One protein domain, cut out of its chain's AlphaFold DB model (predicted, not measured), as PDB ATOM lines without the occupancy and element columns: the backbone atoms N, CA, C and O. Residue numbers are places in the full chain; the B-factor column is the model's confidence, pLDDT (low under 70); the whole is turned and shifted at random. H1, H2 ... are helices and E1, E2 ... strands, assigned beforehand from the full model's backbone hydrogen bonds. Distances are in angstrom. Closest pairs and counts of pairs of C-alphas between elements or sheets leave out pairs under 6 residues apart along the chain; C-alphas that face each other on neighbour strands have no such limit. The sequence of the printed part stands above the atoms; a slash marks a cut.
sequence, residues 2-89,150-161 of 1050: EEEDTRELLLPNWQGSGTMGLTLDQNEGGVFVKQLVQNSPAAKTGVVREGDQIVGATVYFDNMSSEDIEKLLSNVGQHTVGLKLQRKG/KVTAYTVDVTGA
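This is residues 2 to 89 and 150 to 161 of the 1050 residues of the protein "(mimic poison frog) hypothetical protein" of Ranitomeya imitator (mimic poison frog) (UniProt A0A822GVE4). One strongly twisted antiparallel sheet makes the body: E1, E5, E4 and E6 form a slab, and the hairpin of E2 and E3 splays away from it like the second arm of a V, joined by a short pairing of E3 with E4. The small helices H1 and H2 sit at the open end between E1 and the hairpin, while H3 lies at one far end of the longest axis. The printed part has 100 residues, in the order E1 H1 E2 E3 H2 E4 H3 E5 E6, and its class is mixed, helices and strands. It is compact, with a radius of gyration of the C-alphas of 14.0 A and spans of 41 by 33 by 23 A.

In the branched sheet, E4, residues 53 to 62, has three neighbours and bends by 51 degrees at residue 56. On one side of it lie E3, residues 30 to 36, beside residues 53 to 54, and E6, residues 151 to 157, beside residues 56 to 62. On the other side lies E5, residues 79 to 86. N 54 and O 31 are 2.8 A apart, N 59 and O 154 2.9 A, and N 58 and O 82 2.8 A, within hydrogen-bond range. E1, residues 7 to 14, is an edge strand antiparallel to E5 at 156 degrees, with N 9 and O 83 2.9 A apart. E2, residues 22 to 27, forms a hairpin with E3, with N 25 and O 32 2.8 A apart; E1 and E2 are apart. H1, residues 17 to 20, is on the sheet over none of its strands, at a height of 4.2 A, only just above the sheet's level. H2, residues 41 to 44, only grazes the sheet; its C-alpha 42 is 7.1 A from that of Leu 11. H1 and H2 are close but not clearly touching, the C-alphas of Met 20 and Pro 41 being 5.5 A apart. H3, residues 66 to 73, only grazes the sheet, with the C-alphas of Phe 61 and Ile 69 7.6 A apart. In H3, 3 of 4 O i to N i+4 pairs are within hydrogen-bond range; H1 and H2 are too short for such a pair.

E4 is 26.9 A long, E5 22.2 A, E6 19.6 A, E1 and E3 17.7 A each, E2 16.3 A and H3 10.6 A. E1 begins at C-alpha 7 (20.106, -11.020, -35.427), and E6 ends at C-alpha 157 (31.074, -1.898, -36.654).

The C-alphas farthest apart, of Glu 67 and Gly 89, are 41.2 A apart. Residues 90 to 149 are not printed, with 36.6 A between C-alphas 89 and 150. Of the links printed whole, H2 to E4 is short and the others are tight. Mean pLDDT of the printed part is 71.1; 38 residues are under 70, among them residues 61 to 78 and 150 to 161.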
ATOM      1  N   GLU A   2      28.690 -12.213 -21.689       31.17
ATOM      2  CA  GLU A   2      27.666 -12.889 -22.487       31.17
ATOM      3  C   GLU A   2      27.521 -12.079 -23.783       31.17
ATOM      4  O   GLU A   2      27.553 -10.847 -23.734       31.17
ATOM      5  N   GLU A   3      27.454 -12.742 -24.936       43.97
ATOM      6  CA  GLU A   3      27.180 -12.059 -26.202       43.97
ATOM      7  C   GLU A   3      25.700 -11.651 -26.210       43.97
ATOM      8  O   GLU A   3      24.824 -12.501 -26.068       43.97
ATOM      9  N   GLU A   4      25.398 -10.353 -26.326       55.34
ATOM     10  CA  GLU A   4      24.005  -9.899 -26.421       55.34
ATOM     11  C   GLU A   4      23.420 -10.329 -27.781       55.34
ATOM     12  O   GLU A   4      23.965  -9.956 -28.820       55.34
ATOM     13  N   ASP A   5      22.309 -11.080 -27.778       68.50
ATOM     14  CA  ASP A   5      21.692 -11.687 -28.973       68.50
ATOM     15  C   ASP A   5      21.516 -10.700 -30.147       68.50
ATOM     16  O   ASP A   5      20.574  -9.895 -30.201       68.50
ATOM     17  N   THR A   6      22.401 -10.802 -31.143       79.94
ATOM     18  CA  THR A   6      22.283 -10.074 -32.415       79.94
ATOM     19  C   THR A   6      21.661 -10.957 -33.492       79.94
ATOM     20  O   THR A   6      21.907 -12.157 -33.577       79.94
ATOM     21  N   ARG A   7      20.818 -10.352 -34.331       85.88
ATOM     22  CA  ARG A   7      20.106 -11.020 -35.427       85.88
ATOM     23  C   ARG A   7      20.624 -10.492 -36.757       85.88
ATOM     24  O   ARG A   7      20.533  -9.291 -36.995       85.88
ATOM     25  N   GLU A   8      21.139 -11.351 -37.627       84.19
ATOM     26  CA  GLU A   8      21.624 -10.916 -38.941       84.19
ATOM     27  C   GLU A   8      20.501 -10.901 -39.988       84.19
ATOM     28  O   GLU A   8      19.820 -11.899 -40.230       84.19
ATOM     29  N   LEU A   9      20.310  -9.743 -40.617       84.56
ATOM     30  CA  LEU A   9      19.405  -9.530 -41.740       84.56
ATOM     31  C   LEU A   9      20.214  -9.570 -43.042       84.56
ATOM     32  O   LEU A   9      20.837  -8.573 -43.405       84.56
ATOM     33  N   LEU A  10      20.201 -10.705 -43.744       86.69
ATOM     34  CA  LEU A  10      20.847 -10.856 -45.053       86.69
ATOM     35  C   LEU A  10      19.986 -10.246 -46.168       86.69
ATOM     36  O   LEU A  10      18.838 -10.646 -46.368       86.69
ATOM     37  N   LEU A  11      20.558  -9.303 -46.917       83.06
ATOM     38  CA  LEU A  11      19.903  -8.572 -48.000       83.06
ATOM     39  C   LEU A  11      20.712  -8.718 -49.300       83.06
ATOM     40  O   LEU A  11      21.746  -8.060 -49.456       83.06
ATOM     41  N   PRO A  12      20.287  -9.592 -50.233       81.00
ATOM     42  CA  PRO A  12      20.955  -9.759 -51.520       81.00
ATOM     43  C   PRO A  12      20.708  -8.547 -52.424       81.00
ATOM     44  O   PRO A  12      19.620  -7.974 -52.411       81.00
ATOM     45  N   ASN A  13      21.697  -8.195 -53.250       75.44
ATOM     46  CA  ASN A  13      21.637  -7.068 -54.194       75.44
ATOM     47  C   ASN A  13      21.254  -5.732 -53.524       75.44
ATOM     48  O   ASN A  13      20.371  -5.020 -54.001       75.44
ATOM     49  N   TRP A  14      21.901  -5.395 -52.405       79.19
ATOM     50  CA  TRP A  14      21.659  -4.145 -51.686       79.19
ATOM     51  C   TRP A  14      21.906  -2.913 -52.567       79.19
ATOM     52  O   TRP A  14      22.996  -2.741 -53.111       79.19
ATOM     53  N   GLN A  15      20.903  -2.032 -52.644       71.12
ATOM     54  CA  GLN A  15      20.921  -0.790 -53.427       71.12
ATOM     55  C   GLN A  15      20.641   0.461 -52.563       71.12
ATOM     56  O   GLN A  15      20.069   1.442 -53.031       71.12
ATOM     57  N   GLY A  16      21.032   0.429 -51.284       70.56
ATOM     58  CA  GLY A  16      20.692   1.453 -50.289       70.56
ATOM     59  C   GLY A  16      19.395   1.131 -49.540       70.56
ATOM     60  O   GLY A  16      18.510   0.447 -50.064       70.56
ATOM     61  N   SER A  17      19.269   1.613 -48.300       73.19
ATOM     62  CA  SER A  17      18.231   1.152 -47.355       73.19
ATOM     63  C   SER A  17      16.793   1.302 -47.869       73.19
ATOM     64  O   SER A  17      15.998   0.360 -47.775       73.19
ATOM     65  N   GLY A  18      16.485   2.426 -48.523       74.19
ATOM     66  CA  GLY A  18      15.158   2.697 -49.079       74.19
ATOM     67  C   GLY A  18      14.703   1.674 -50.128       74.19
ATOM     68  O   GLY A  18      13.522   1.334 -50.170       74.19
ATOM     69  N   THR A  19      15.623   1.106 -50.920       75.12
ATOM     70  CA  THR A  19      15.288   0.084 -51.938       75.12
ATOM     71  C   THR A  19      14.850  -1.243 -51.316       75.12
ATOM     72  O   THR A  19      13.958  -1.912 -51.836       75.12
ATOM     73  N   MET A  20      15.402  -1.583 -50.147       80.38
ATOM     74  CA  MET A  20      15.003  -2.749 -49.354       80.38
ATOM     75  C   MET A  20      13.796  -2.466 -48.445       80.38
ATOM     76  O   MET A  20      13.359  -3.352 -47.708       80.38
ATOM     77  N   GLY A  21      13.228  -1.256 -48.517       81.31
ATOM     78  CA  GLY A  21      12.099  -0.805 -47.705       81.31
ATOM     79  C   GLY A  21      12.451  -0.594 -46.233       81.31
ATOM     80  O   GLY A  21      11.611  -0.862 -45.372       81.31
ATOM     81  N   LEU A  22      13.680  -0.153 -45.959       83.75
ATOM     82  CA  LEU A  22      14.164   0.264 -44.646       83.75
ATOM     83  C   LEU A  22      14.423   1.773 -44.661       83.75
ATOM     84  O   LEU A  22      15.259   2.247 -45.424       83.75
ATOM     85  N   THR A  23      13.759   2.520 -43.786       83.75
ATOM     86  CA  THR A  23      14.176   3.889 -43.456       83.75
ATOM     87  C   THR A  23      15.086   3.809 -42.239       83.75
ATOM     88  O   THR A  23      14.689   3.235 -41.224       83.75
ATOM     89  N   LEU A  24      16.288   4.376 -42.318       84.50
ATOM     90  CA  LEU A  24      17.229   4.437 -41.198       84.50
ATOM     91  C   LEU A  24      17.222   5.830 -40.552       84.50
ATOM     92  O   LEU A  24      16.989   6.828 -41.232       84.50
ATOM     93  N   ASP A  25      17.479   5.883 -39.247       80.31
ATOM     94  CA  ASP A  25      17.736   7.108 -38.483       80.31
ATOM     95  C   ASP A  25      19.126   7.017 -37.854       80.31
ATOM     96  O   ASP A  25      19.498   5.960 -37.343       80.31
ATOM     97  N   GLN A  26      19.886   8.110 -37.859       79.44
ATOM     98  CA  GLN A  26      21.207   8.170 -37.234       79.44
ATOM     99  C   GLN A  26      21.201   9.204 -36.109       79.44
ATOM    100  O   GLN A  26      20.760  10.337 -36.295       79.44
ATOM    101  N   ASN A  27      21.688   8.806 -34.937       74.62
ATOM    102  CA  ASN A  27      21.846   9.669 -33.769       74.62
ATOM    103  C   ASN A  27      23.147   9.322 -33.023       74.62
ATOM    104  O   ASN A  27      23.863   8.395 -33.403       74.62
ATOM    105  N   GLU A  28      23.462  10.052 -31.950       65.62
ATOM    106  CA  GLU A  28      24.697   9.859 -31.169       65.62
ATOM    107  C   GLU A  28      24.840   8.447 -30.558       65.62
ATOM    108  O   GLU A  28      25.948   8.026 -30.238       65.62
ATOM    109  N   GLY A  29      23.743   7.692 -30.425       65.19
ATOM    110  CA  GLY A  29      23.729   6.300 -29.964       65.19
ATOM    111  C   GLY A  29      23.901   5.241 -31.066       65.19
ATOM    112  O   GLY A  29      23.938   4.048 -30.741       65.19
ATOM    113  N   GLY A  30      23.988   5.638 -32.342       77.69
ATOM    114  CA  GLY A  30      24.178   4.758 -33.505       77.69
ATOM    115  C   GLY A  30      23.104   4.901 -34.594       77.69
ATOM    116  O   GLY A  30      22.398   5.908 -34.673       77.69
ATOM    117  N   VAL A  31      22.992   3.879 -35.451       80.88
ATOM    118  CA  VAL A  31      22.024   3.814 -36.564       80.88
ATOM    119  C   VAL A  31      20.871   2.868 -36.215       80.88
ATOM    120  O   VAL A  31      21.101   1.740 -35.785       80.88
ATOM    121  N   PHE A  32      19.629   3.300 -36.422       83.69
ATOM    122  CA  PHE A  32      18.409   2.587 -36.027       83.69
ATOM    123  C   PHE A  32      17.437   2.437 -37.202       83.69
ATOM    124  O   PHE A  32      17.378   3.290 -38.086       83.69
ATOM    125  N   VAL A  33      16.631   1.374 -37.205       86.31
ATOM    126  CA  VAL A  33      15.551   1.182 -38.185       86.31
ATOM    127  C   VAL A  33      14.358   2.055 -37.793       86.31
ATOM    128  O   VAL A  33      13.610   1.730 -36.871       86.31
ATOM    129  N   LYS A  34      14.178   3.171 -38.502       84.00
ATOM    130  CA  LYS A  34      13.125   4.169 -38.270       84.00
ATOM    131  C   LYS A  34      11.748   3.691 -38.712       84.00
ATOM    132  O   LYS A  34      10.761   3.955 -38.036       84.00
ATOM    133  N   GLN A  35      11.694   3.041 -39.875       83.31
ATOM    134  CA  GLN A  35      10.457   2.576 -40.494       83.31
ATOM    135  C   GLN A  35      10.723   1.355 -41.380       83.31
ATOM    136  O   GLN A  35      11.765   1.279 -42.040       83.31
ATOM    137  N   LEU A  36       9.773   0.423 -41.419       87.81
ATOM    138  CA  LEU A  36       9.835  -0.821 -42.180       87.81
ATOM    139  C   LEU A  36       8.625  -0.920 -43.118       87.81
ATOM    140  O   LEU A  36       7.489  -1.129 -42.690       87.81
ATOM    141  N   VAL A  37       8.859  -0.789 -44.424       87.81
ATOM    142  CA  VAL A  37       7.782  -0.815 -45.423       87.81
ATOM    143  C   VAL A  37       7.172  -2.218 -45.502       87.81
ATOM    144  O   VAL A  37       7.842  -3.187 -45.856       87.81
ATOM    145  N   GLN A  38       5.878  -2.338 -45.207       76.88
ATOM    146  CA  GLN A  38       5.174  -3.621 -45.256       76.88
ATOM    147  C   GLN A  38       5.240  -4.236 -46.668       76.88
ATOM    148  O   GLN A  38       5.007  -3.558 -47.668       76.88
ATOM    149  N   ASN A  39       5.529  -5.541 -46.741       80.19
ATOM    150  CA  ASN A  39       5.808  -6.323 -47.963       80.19
ATOM    151  C   ASN A  39       7.161  -6.058 -48.667       80.19
ATOM    152  O   ASN A  39       7.410  -6.658 -49.725       80.19
ATOM    153  N   SER A  40       8.051  -5.236 -48.098       85.12
ATOM    154  CA  SER A  40       9.419  -5.056 -48.610       85.12
ATOM    155  C   SER A  40      10.269  -6.337 -48.515       85.12
ATOM    156  O   SER A  40       9.908  -7.256 -47.771       85.12
ATOM    157  N   PRO A  41      11.407  -6.427 -49.236       81.31
ATOM    158  CA  PRO A  41      12.351  -7.536 -49.086       81.31
ATOM    159  C   PRO A  41      12.816  -7.718 -47.637       81.31
ATOM    160  O   PRO A  41      12.794  -8.837 -47.131       81.31
ATOM    161  N   ALA A  42      13.141  -6.623 -46.938       82.62
ATOM    162  CA  ALA A  42      13.549  -6.675 -45.538       82.62
ATOM    163  C   ALA A  42      12.408  -7.158 -44.623       82.62
ATOM    164  O   ALA A  42      12.617  -8.053 -43.804       82.62
ATOM    165  N   ALA A  43      11.184  -6.645 -44.805       82.94
ATOM    166  CA  ALA A  43      10.023  -7.029 -43.997       82.94
ATOM    167  C   ALA A  43       9.652  -8.514 -44.162       82.94
ATOM    168  O   ALA A  43       9.292  -9.172 -43.187       82.94
ATOM    169  N   LYS A  44       9.795  -9.062 -45.376       84.50
ATOM    170  CA  LYS A  44       9.533 -10.479 -45.688       84.50
ATOM    171  C   LYS A  44      10.434 -11.464 -44.940       84.50
ATOM    172  O   LYS A  44      10.057 -12.623 -44.814       84.50
ATOM    173  N   THR A  45      11.583 -11.027 -44.423       80.44
ATOM    174  CA  THR A  45      12.448 -11.885 -43.593       80.44
ATOM    175  C   THR A  45      11.865 -12.155 -42.202       80.44
ATOM    176  O   THR A  45      12.236 -13.138 -41.569       80.44
ATOM    177  N   GLY A  46      11.014 -11.261 -41.679       80.88
ATOM    178  CA  GLY A  46      10.564 -11.271 -40.281       80.88
ATOM    179  C   GLY A  46      11.658 -10.987 -39.232       80.88
ATOM    180  O   GLY A  46      11.342 -10.866 -38.045       80.88
ATOM    181  N   VAL A  47      12.927 -10.861 -39.644       81.19
ATOM    182  CA  VAL A  47      14.083 -10.687 -38.749       81.19
ATOM    183  C   VAL A  47      14.130  -9.272 -38.180       81.19
ATOM    184  O   VAL A  47      14.368  -9.106 -36.984       81.19
ATOM    185  N   VAL A  48      13.887  -8.265 -39.019       85.88
ATOM    186  CA  VAL A  48      13.949  -6.835 -38.680       85.88
ATOM    187  C   VAL A  48      12.612  -6.291 -38.184       85.88
ATOM    188  O   VAL A  48      11.551  -6.689 -38.667       85.88
ATOM    189  N   ARG A  49      12.658  -5.352 -37.234       84.06
ATOM    190  CA  ARG A  49      11.512  -4.531 -36.810       84.06
ATOM    191  C   ARG A  49      11.932  -3.072 -36.640       84.06
ATOM    192  O   ARG A  49      13.113  -2.771 -36.480       84.06
ATOM    193  N   GLU A  50      10.952  -2.180 -36.652       86.06
ATOM    194  CA  GLU A  50      11.140  -0.767 -36.308       86.06
ATOM    195  C   GLU A  50      11.680  -0.648 -34.868       86.06
ATOM    196  O   GLU A  50      11.297  -1.421 -33.987       86.06
ATOM    197  N   GLY A  51      12.623   0.270 -34.647       83.19
ATOM    198  CA  GLY A  51      13.352   0.431 -33.384       83.19
ATOM    199  C   GLY A  51      14.556  -0.503 -33.176       83.19
ATOM    200  O   GLY A  51      15.295  -0.311 -32.210       83.19
ATOM    201  N   ASP A  52      14.809  -1.486 -34.051       86.69
ATOM    202  CA  ASP A  52      16.045  -2.285 -33.985       86.69
ATOM    203  C   ASP A  52      17.279  -1.420 -34.337       86.69
ATOM    204  O   ASP A  52      17.261  -0.656 -35.304       86.69
ATOM    205  N   GLN A  53      18.368  -1.552 -33.573       84.31
ATOM    206  CA  GLN A  53      19.648  -0.883 -33.828       84.31
ATOM    207  C   GLN A  53      20.517  -1.718 -34.776       84.31
ATOM    208  O   GLN A  53      20.697  -2.913 -34.548       84.31
ATOM    209  N   ILE A  54      21.128  -1.087 -35.780       85.00
ATOM    210  CA  ILE A  54      22.237  -1.673 -36.539       85.00
ATOM    211  C   ILE A  54      23.512  -1.488 -35.708       85.00
ATOM    212  O   ILE A  54      23.919  -0.359 -35.426       85.00
ATOM    213  N   VAL A  55      24.132  -2.598 -35.301       82.69
ATOM    214  CA  VAL A  55      25.400  -2.594 -34.548       82.69
ATOM    215  C   VAL A  55      26.609  -2.904 -35.429       82.69
ATOM    216  O   VAL A  55      27.701  -2.428 -35.141       82.69
ATOM    217  N   GLY A  56      26.410  -3.608 -36.546       76.25
ATOM    218  CA  GLY A  56      27.446  -3.872 -37.544       76.25
ATOM    219  C   GLY A  56      26.860  -4.195 -38.918       76.25
ATOM    220  O   GLY A  56      25.689  -4.569 -39.030       76.25
ATOM    221  N   ALA A  57      27.677  -4.063 -39.960       80.94
ATOM    222  CA  ALA A  57      27.340  -4.427 -41.333       80.94
ATOM    223  C   ALA A  57      28.415  -5.353 -41.925       80.94
ATOM    224  O   ALA A  57      29.604  -5.042 -41.876       80.94
ATOM    225  N   THR A  58      27.985  -6.477 -42.492       77.50
ATOM    226  CA  THR A  58      28.812  -7.489 -43.153       77.50
ATOM    227  C   THR A  58      28.576  -7.415 -44.663       77.50
ATOM    228  O   THR A  58      27.457  -7.662 -45.110       77.50
ATOM    229  N   VAL A  59      29.588  -7.106 -45.477       75.81
ATOM    230  CA  VAL A  59      29.473  -7.192 -46.948       75.81
ATOM    231  C   VAL A  59      30.050  -8.525 -47.420       75.81
ATOM    232  O   VAL A  59      31.210  -8.831 -47.142       75.81
ATOM    233  N   TYR A  60      29.233  -9.311 -48.122       74.62
ATOM    234  CA  TYR A  60      29.558 -10.647 -48.620       74.62
ATOM    235  C   TYR A  60      29.854 -10.623 -50.125       74.62
ATOM    236  O   TYR A  60      29.055 -10.122 -50.922       74.62
ATOM    237  N   PHE A  61      30.979 -11.227 -50.507       68.56
ATOM    238  CA  PHE A  61      31.473 -11.299 -51.880       68.56
ATOM    239  C   PHE A  61      31.664 -12.749 -52.336       68.56
ATOM    240  O   PHE A  61      32.446 -13.500 -51.748       68.56
ATOM    241  N   ASP A  62      30.995 -13.127 -53.424       65.12
ATOM    242  CA  ASP A  62      31.061 -14.469 -54.005       65.12
ATOM    243  C   ASP A  62      32.288 -14.633 -54.917       65.12
ATOM    244  O   ASP A  62      32.391 -13.987 -55.958       65.12
ATOM    245  N   ASN A  63      33.191 -15.557 -54.573       55.34
ATOM    246  CA  ASN A  63      34.330 -16.018 -55.386       55.34
ATOM    247  C   ASN A  63      35.351 -14.945 -55.840       55.34
ATOM    248  O   ASN A  63      36.213 -15.243 -56.668       55.34
ATOM    249  N   MET A  64      35.301 -13.725 -55.306       59.59
ATOM    250  CA  MET A  64      36.163 -12.615 -55.733       59.59
ATOM    251  C   MET A  64      37.529 -12.589 -55.024       59.59
ATOM    252  O   MET A  64      37.663 -13.000 -53.865       59.59
ATOM    253  N   SER A  65      38.551 -12.079 -55.723       59.94
ATOM    254  CA  SER A  65      39.869 -11.777 -55.146       59.94
ATOM    255  C   SER A  65      39.838 -10.444 -54.386       59.94
ATOM    256  O   SER A  65      39.025  -9.575 -54.696       59.94
ATOM    257  N   SER A  66      40.735 -10.250 -53.414       58.09
ATOM    258  CA  SER A  66      40.813  -9.000 -52.639       58.09
ATOM    259  C   SER A  66      41.094  -7.772 -53.515       58.09
ATOM    260  O   SER A  66      40.513  -6.715 -53.288       58.09
ATOM    261  N   GLU A  67      41.905  -7.922 -54.567       56.75
ATOM    262  CA  GLU A  67      42.178  -6.848 -55.531       56.75
ATOM    263  C   GLU A  67      40.955  -6.490 -56.384       56.75
ATOM    264  O   GLU A  67      40.810  -5.347 -56.812       56.75
ATOM    265  N   ASP A  68      40.074  -7.453 -56.658       63.84
ATOM    266  CA  ASP A  68      38.852  -7.213 -57.432       63.84
ATOM    267  C   ASP A  68      37.709  -6.706 -56.547       63.84
ATOM    268  O   ASP A  68      36.877  -5.934 -57.014       63.84
ATOM    269  N   ILE A  69      37.716  -7.049 -55.254       61.47
ATOM    270  CA  ILE A  69      36.809  -6.492 -54.242       61.47
ATOM    271  C   ILE A  69      36.989  -4.971 -54.120       61.47
ATOM    272  O   ILE A  69      35.991  -4.257 -54.166       61.47
ATOM    273  N   GLU A  70      38.219  -4.442 -54.071       59.44
ATOM    274  CA  GLU A  70      38.440  -2.978 -54.063       59.44
ATOM    275  C   GLU A  70      37.926  -2.285 -55.345       59.44
ATOM    276  O   GLU A  70      37.348  -1.192 -55.297       59.44
ATOM    277  N   LYS A  71      38.092  -2.929 -56.509       56.66
ATOM    278  CA  LYS A  71      37.603  -2.417 -57.804       56.66
ATOM    279  C   LYS A  71      36.076  -2.490 -57.917       56.66
ATOM    280  O   LYS A  71      35.480  -1.660 -58.596       56.66
ATOM    281  N   LEU A  72      35.435  -3.458 -57.261       58.16
ATOM    282  CA  LEU A  72      33.981  -3.641 -57.291       58.16
ATOM    283  C   LEU A  72      33.262  -2.765 -56.259       58.16
ATOM    284  O   LEU A  72      32.273  -2.130 -56.619       58.16
ATOM    285  N   LEU A  73      33.829  -2.588 -55.060       61.00
ATOM    286  CA  LEU A  73      33.368  -1.602 -54.068       61.00
ATOM    287  C   LEU A  73      33.340  -0.161 -54.606       61.00
ATOM    288  O   LEU A  73      32.572   0.662 -54.118       61.00
ATOM    289  N   SER A  74      34.158   0.150 -55.617       54.59
ATOM    290  CA  SER A  74      34.176   1.457 -56.285       54.59
ATOM    291  C   SER A  74      33.266   1.568 -57.519       54.59
ATOM    292  O   SER A  74      33.182   2.659 -58.076       54.59
ATOM    293  N   ASN A  75      32.594   0.492 -57.963       45.94
ATOM    294  CA  ASN A  75      31.867   0.479 -59.247       45.94
ATOM    295  C   ASN A  75      30.522  -0.284 -59.283       45.94
ATOM    296  O   ASN A  75      29.769  -0.090 -60.238       45.94
ATOM    297  N   VAL A  76      30.192  -1.165 -58.326       50.66
ATOM    298  CA  VAL A  76      29.028  -2.074 -58.439       50.66
ATOM    299  C   VAL A  76      28.118  -2.022 -57.210       50.66
ATOM    300  O   VAL A  76      28.334  -2.700 -56.212       50.66
ATOM    301  N   GLY A  77      27.011  -1.285 -57.329       52.50
ATOM    302  CA  GLY A  77      25.924  -1.236 -56.340       52.50
ATOM    303  C   GLY A  77      25.027  -2.484 -56.327       52.50
ATOM    304  O   GLY A  77      23.807  -2.354 -56.399       52.50
ATOM    305  N   GLN A  78      25.615  -3.685 -56.315       58.47
ATOM    306  CA  GLN A  78      24.922  -4.974 -56.171       58.47
ATOM    307  C   GLN A  78      25.812  -5.961 -55.403       58.47
ATOM    308  O   GLN A  78      26.534  -6.771 -55.984       58.47
ATOM    309  N   HIS A  79      25.758  -5.885 -54.075       70.31
ATOM    310  CA  HIS A  79      26.436  -6.810 -53.161       70.31
ATOM    311  C   HIS A  79      25.430  -7.372 -52.148       70.31
ATOM    312  O   HIS A  79      24.388  -6.760 -51.898       70.31
ATOM    313  N   THR A  80      25.719  -8.537 -51.568       77.81
ATOM    314  CA  THR A  80      24.903  -9.092 -50.479       77.81
ATOM    315  C   THR A  80      25.385  -8.509 -49.158       77.81
ATOM    316  O   THR A  80      26.573  -8.575 -48.853       77.81
ATOM    317  N   VAL A  81      24.474  -7.938 -48.373       80.69
ATOM    318  CA  VAL A  81      24.810  -7.261 -47.114       80.69
ATOM    319  C   VAL A  81      24.042  -7.892 -45.962       80.69
ATOM    320  O   VAL A  81      22.815  -7.927 -45.980       80.69
ATOM    321  N   GLY A  82      24.762  -8.381 -44.956       83.50
ATOM    322  CA  GLY A  82      24.208  -8.724 -43.653       83.50
ATOM    323  C   GLY A  82      24.207  -7.507 -42.740       83.50
ATOM    324  O   GLY A  82      25.253  -6.913 -42.503       83.50
ATOM    325  N   LEU A  83      23.052  -7.118 -42.211       85.06
ATOM    326  CA  LEU A  83      22.970  -6.105 -41.157       85.06
ATOM    327  C   LEU A  83      22.789  -6.812 -39.813       85.06
ATOM    328  O   LEU A  83      21.795  -7.513 -39.618       85.06
ATOM    329  N   LYS A  84      23.731  -6.636 -38.880       83.94
ATOM    330  CA  LYS A  84      23.618  -7.164 -37.513       83.94
ATOM    331  C   LYS A  84      22.712  -6.243 -36.700       83.94
ATOM    332  O   LYS A  84      23.069  -5.097 -36.419       83.94
ATOM    333  N   LEU A  85      21.535  -6.752 -36.343       87.69
ATOM    334  CA  LEU A  85      20.474  -6.033 -35.644       87.69
ATOM    335  C   LEU A  85      20.406  -6.426 -34.166       87.69
ATOM    336  O   LEU A  85      20.161  -7.588 -33.830       87.69
ATOM    337  N   GLN A  86      20.526  -5.444 -33.280       84.75
ATOM    338  CA  GLN A  86      20.319  -5.589 -31.840       84.75
ATOM    339  C   GLN A  86      19.000  -4.913 -31.438       84.75
ATOM    340  O   GLN A  86      18.716  -3.797 -31.873       84.75
ATOM    341  N   ARG A  87      18.177  -5.550 -30.591       80.38
ATOM    342  CA  ARG A  87      16.996  -4.877 -30.016       80.38
ATOM    343  C   ARG A  87      17.328  -4.300 -28.650       80.38
ATOM    344  O   ARG A  87      17.426  -5.045 -27.680       80.38
ATOM    345  N   LYS A  88      17.384  -2.973 -28.548       65.12
ATOM    346  CA  LYS A  88      17.370  -2.274 -27.255       65.12
ATOM    347  C   LYS A  88      15.930  -2.162 -26.747       65.12
ATOM    348  O   LYS A  88      15.300  -1.119 -26.864       65.12
ATOM    349  N   GLY A  89      15.405  -3.280 -26.244       51.47
ATOM    350  CA  GLY A  89      14.071  -3.377 -25.647       51.47
ATOM    351  C   GLY A  89      14.122  -3.413 -24.119       51.47
ATOM    352  O   GLY A  89      14.933  -4.132 -23.542       51.47
ATOM    353  N   LYS A 150      33.842 -19.866 -52.537       34.44
ATOM    354  CA  LYS A 150      34.611 -19.107 -51.550       34.44
ATOM    355  C   LYS A 150      33.891 -17.778 -51.342       34.44
ATOM    356  O   LYS A 150      33.929 -16.926 -52.226       34.44
ATOM    357  N   VAL A 151      33.254 -17.600 -50.192       42.97
ATOM    358  CA  VAL A 151      32.689 -16.306 -49.797       42.97
ATOM    359  C   VAL A 151      33.754 -15.537 -49.020       42.97
ATOM    360  O   VAL A 151      34.333 -16.075 -48.078       42.97
ATOM    361  N   THR A 152      34.022 -14.295 -49.415       50.09
ATOM    362  CA  THR A 152      34.858 -13.359 -48.650       50.09
ATOM    363  C   THR A 152      33.929 -12.349 -47.978       50.09
ATOM    364  O   THR A 152      33.078 -11.774 -48.656       50.09
ATOM    365  N   ALA A 153      34.062 -12.139 -46.669       48.59
ATOM    366  CA  ALA A 153      33.187 -11.259 -45.896       48.59
ATOM    367  C   ALA A 153      33.992 -10.159 -45.189       48.59
ATOM    368  O   ALA A 153      35.027 -10.442 -44.593       48.59
ATOM    369  N   TYR A 154      33.501  -8.919 -45.234       54.53
ATOM    370  CA  TYR A 154      34.081  -7.780 -44.515       54.53
ATOM    371  C   TYR A 154      33.051  -7.235 -43.530       54.53
ATOM    372  O   TYR A 154      31.988  -6.781 -43.952       54.53
ATOM    373  N   THR A 155      33.361  -7.279 -42.232       50.31
ATOM    374  CA  THR A 155      32.507  -6.713 -41.174       50.31
ATOM    375  C   THR A 155      32.998  -5.319 -40.795       50.31
ATOM    376  O   THR A 155      34.201  -5.110 -40.648       50.31
ATOM    377  N   VAL A 156      32.075  -4.376 -40.613       60.19
ATOM    378  CA  VAL A 156      32.343  -3.030 -40.087       60.19
ATOM    379  C   VAL A 156      31.373  -2.742 -38.944       60.19
ATOM    380  O   VAL A 156      30.162  -2.900 -39.108       60.19
ATOM    381  N   ASP A 157      31.892  -2.305 -37.797       57.09
ATOM    382  CA  ASP A 157      31.074  -1.898 -36.654       57.09
ATOM    383  C   ASP A 157      30.441  -0.517 -36.890       57.09
ATOM    384  O   ASP A 157      31.073   0.407 -37.406       57.09
ATOM    385  N   VAL A 158      29.169  -0.383 -36.514       58.88
ATOM    386  CA  VAL A 158      28.312   0.790 -36.793       58.88
ATOM    387  C   VAL A 158      28.021   1.600 -35.514       58.88
ATOM    388  O   VAL A 158      27.429   2.679 -35.553       58.88
ATOM    389  N   THR A 159      28.467   1.118 -34.350       50.31
ATOM    390  CA  THR A 159      28.360   1.830 -33.069       50.31
ATOM    391  C   THR A 159      29.376   2.972 -32.985       50.31
ATOM    392  O   THR A 159      30.581   2.733 -32.925       50.31
ATOM    393  N   GLY A 160      28.888   4.214 -32.963       41.06
ATOM    394  CA  GLY A 160      29.729   5.409 -33.039       41.06
ATOM    395  C   GLY A 160      30.657   5.616 -31.838       41.06
ATOM    396  O   GLY A 160      30.215   5.670 -30.691       41.06
ATOM    397  N   ALA A 161      31.939   5.831 -32.129       35.47
ATOM    398  CA  ALA A 161      32.860   6.566 -31.264       35.47
ATOM    399  C   ALA A 161      32.971   8.011 -31.786       35.47
ATOM    400  O   ALA A 161      32.678   8.262 -32.953       35.47
TER     401      ALA A 161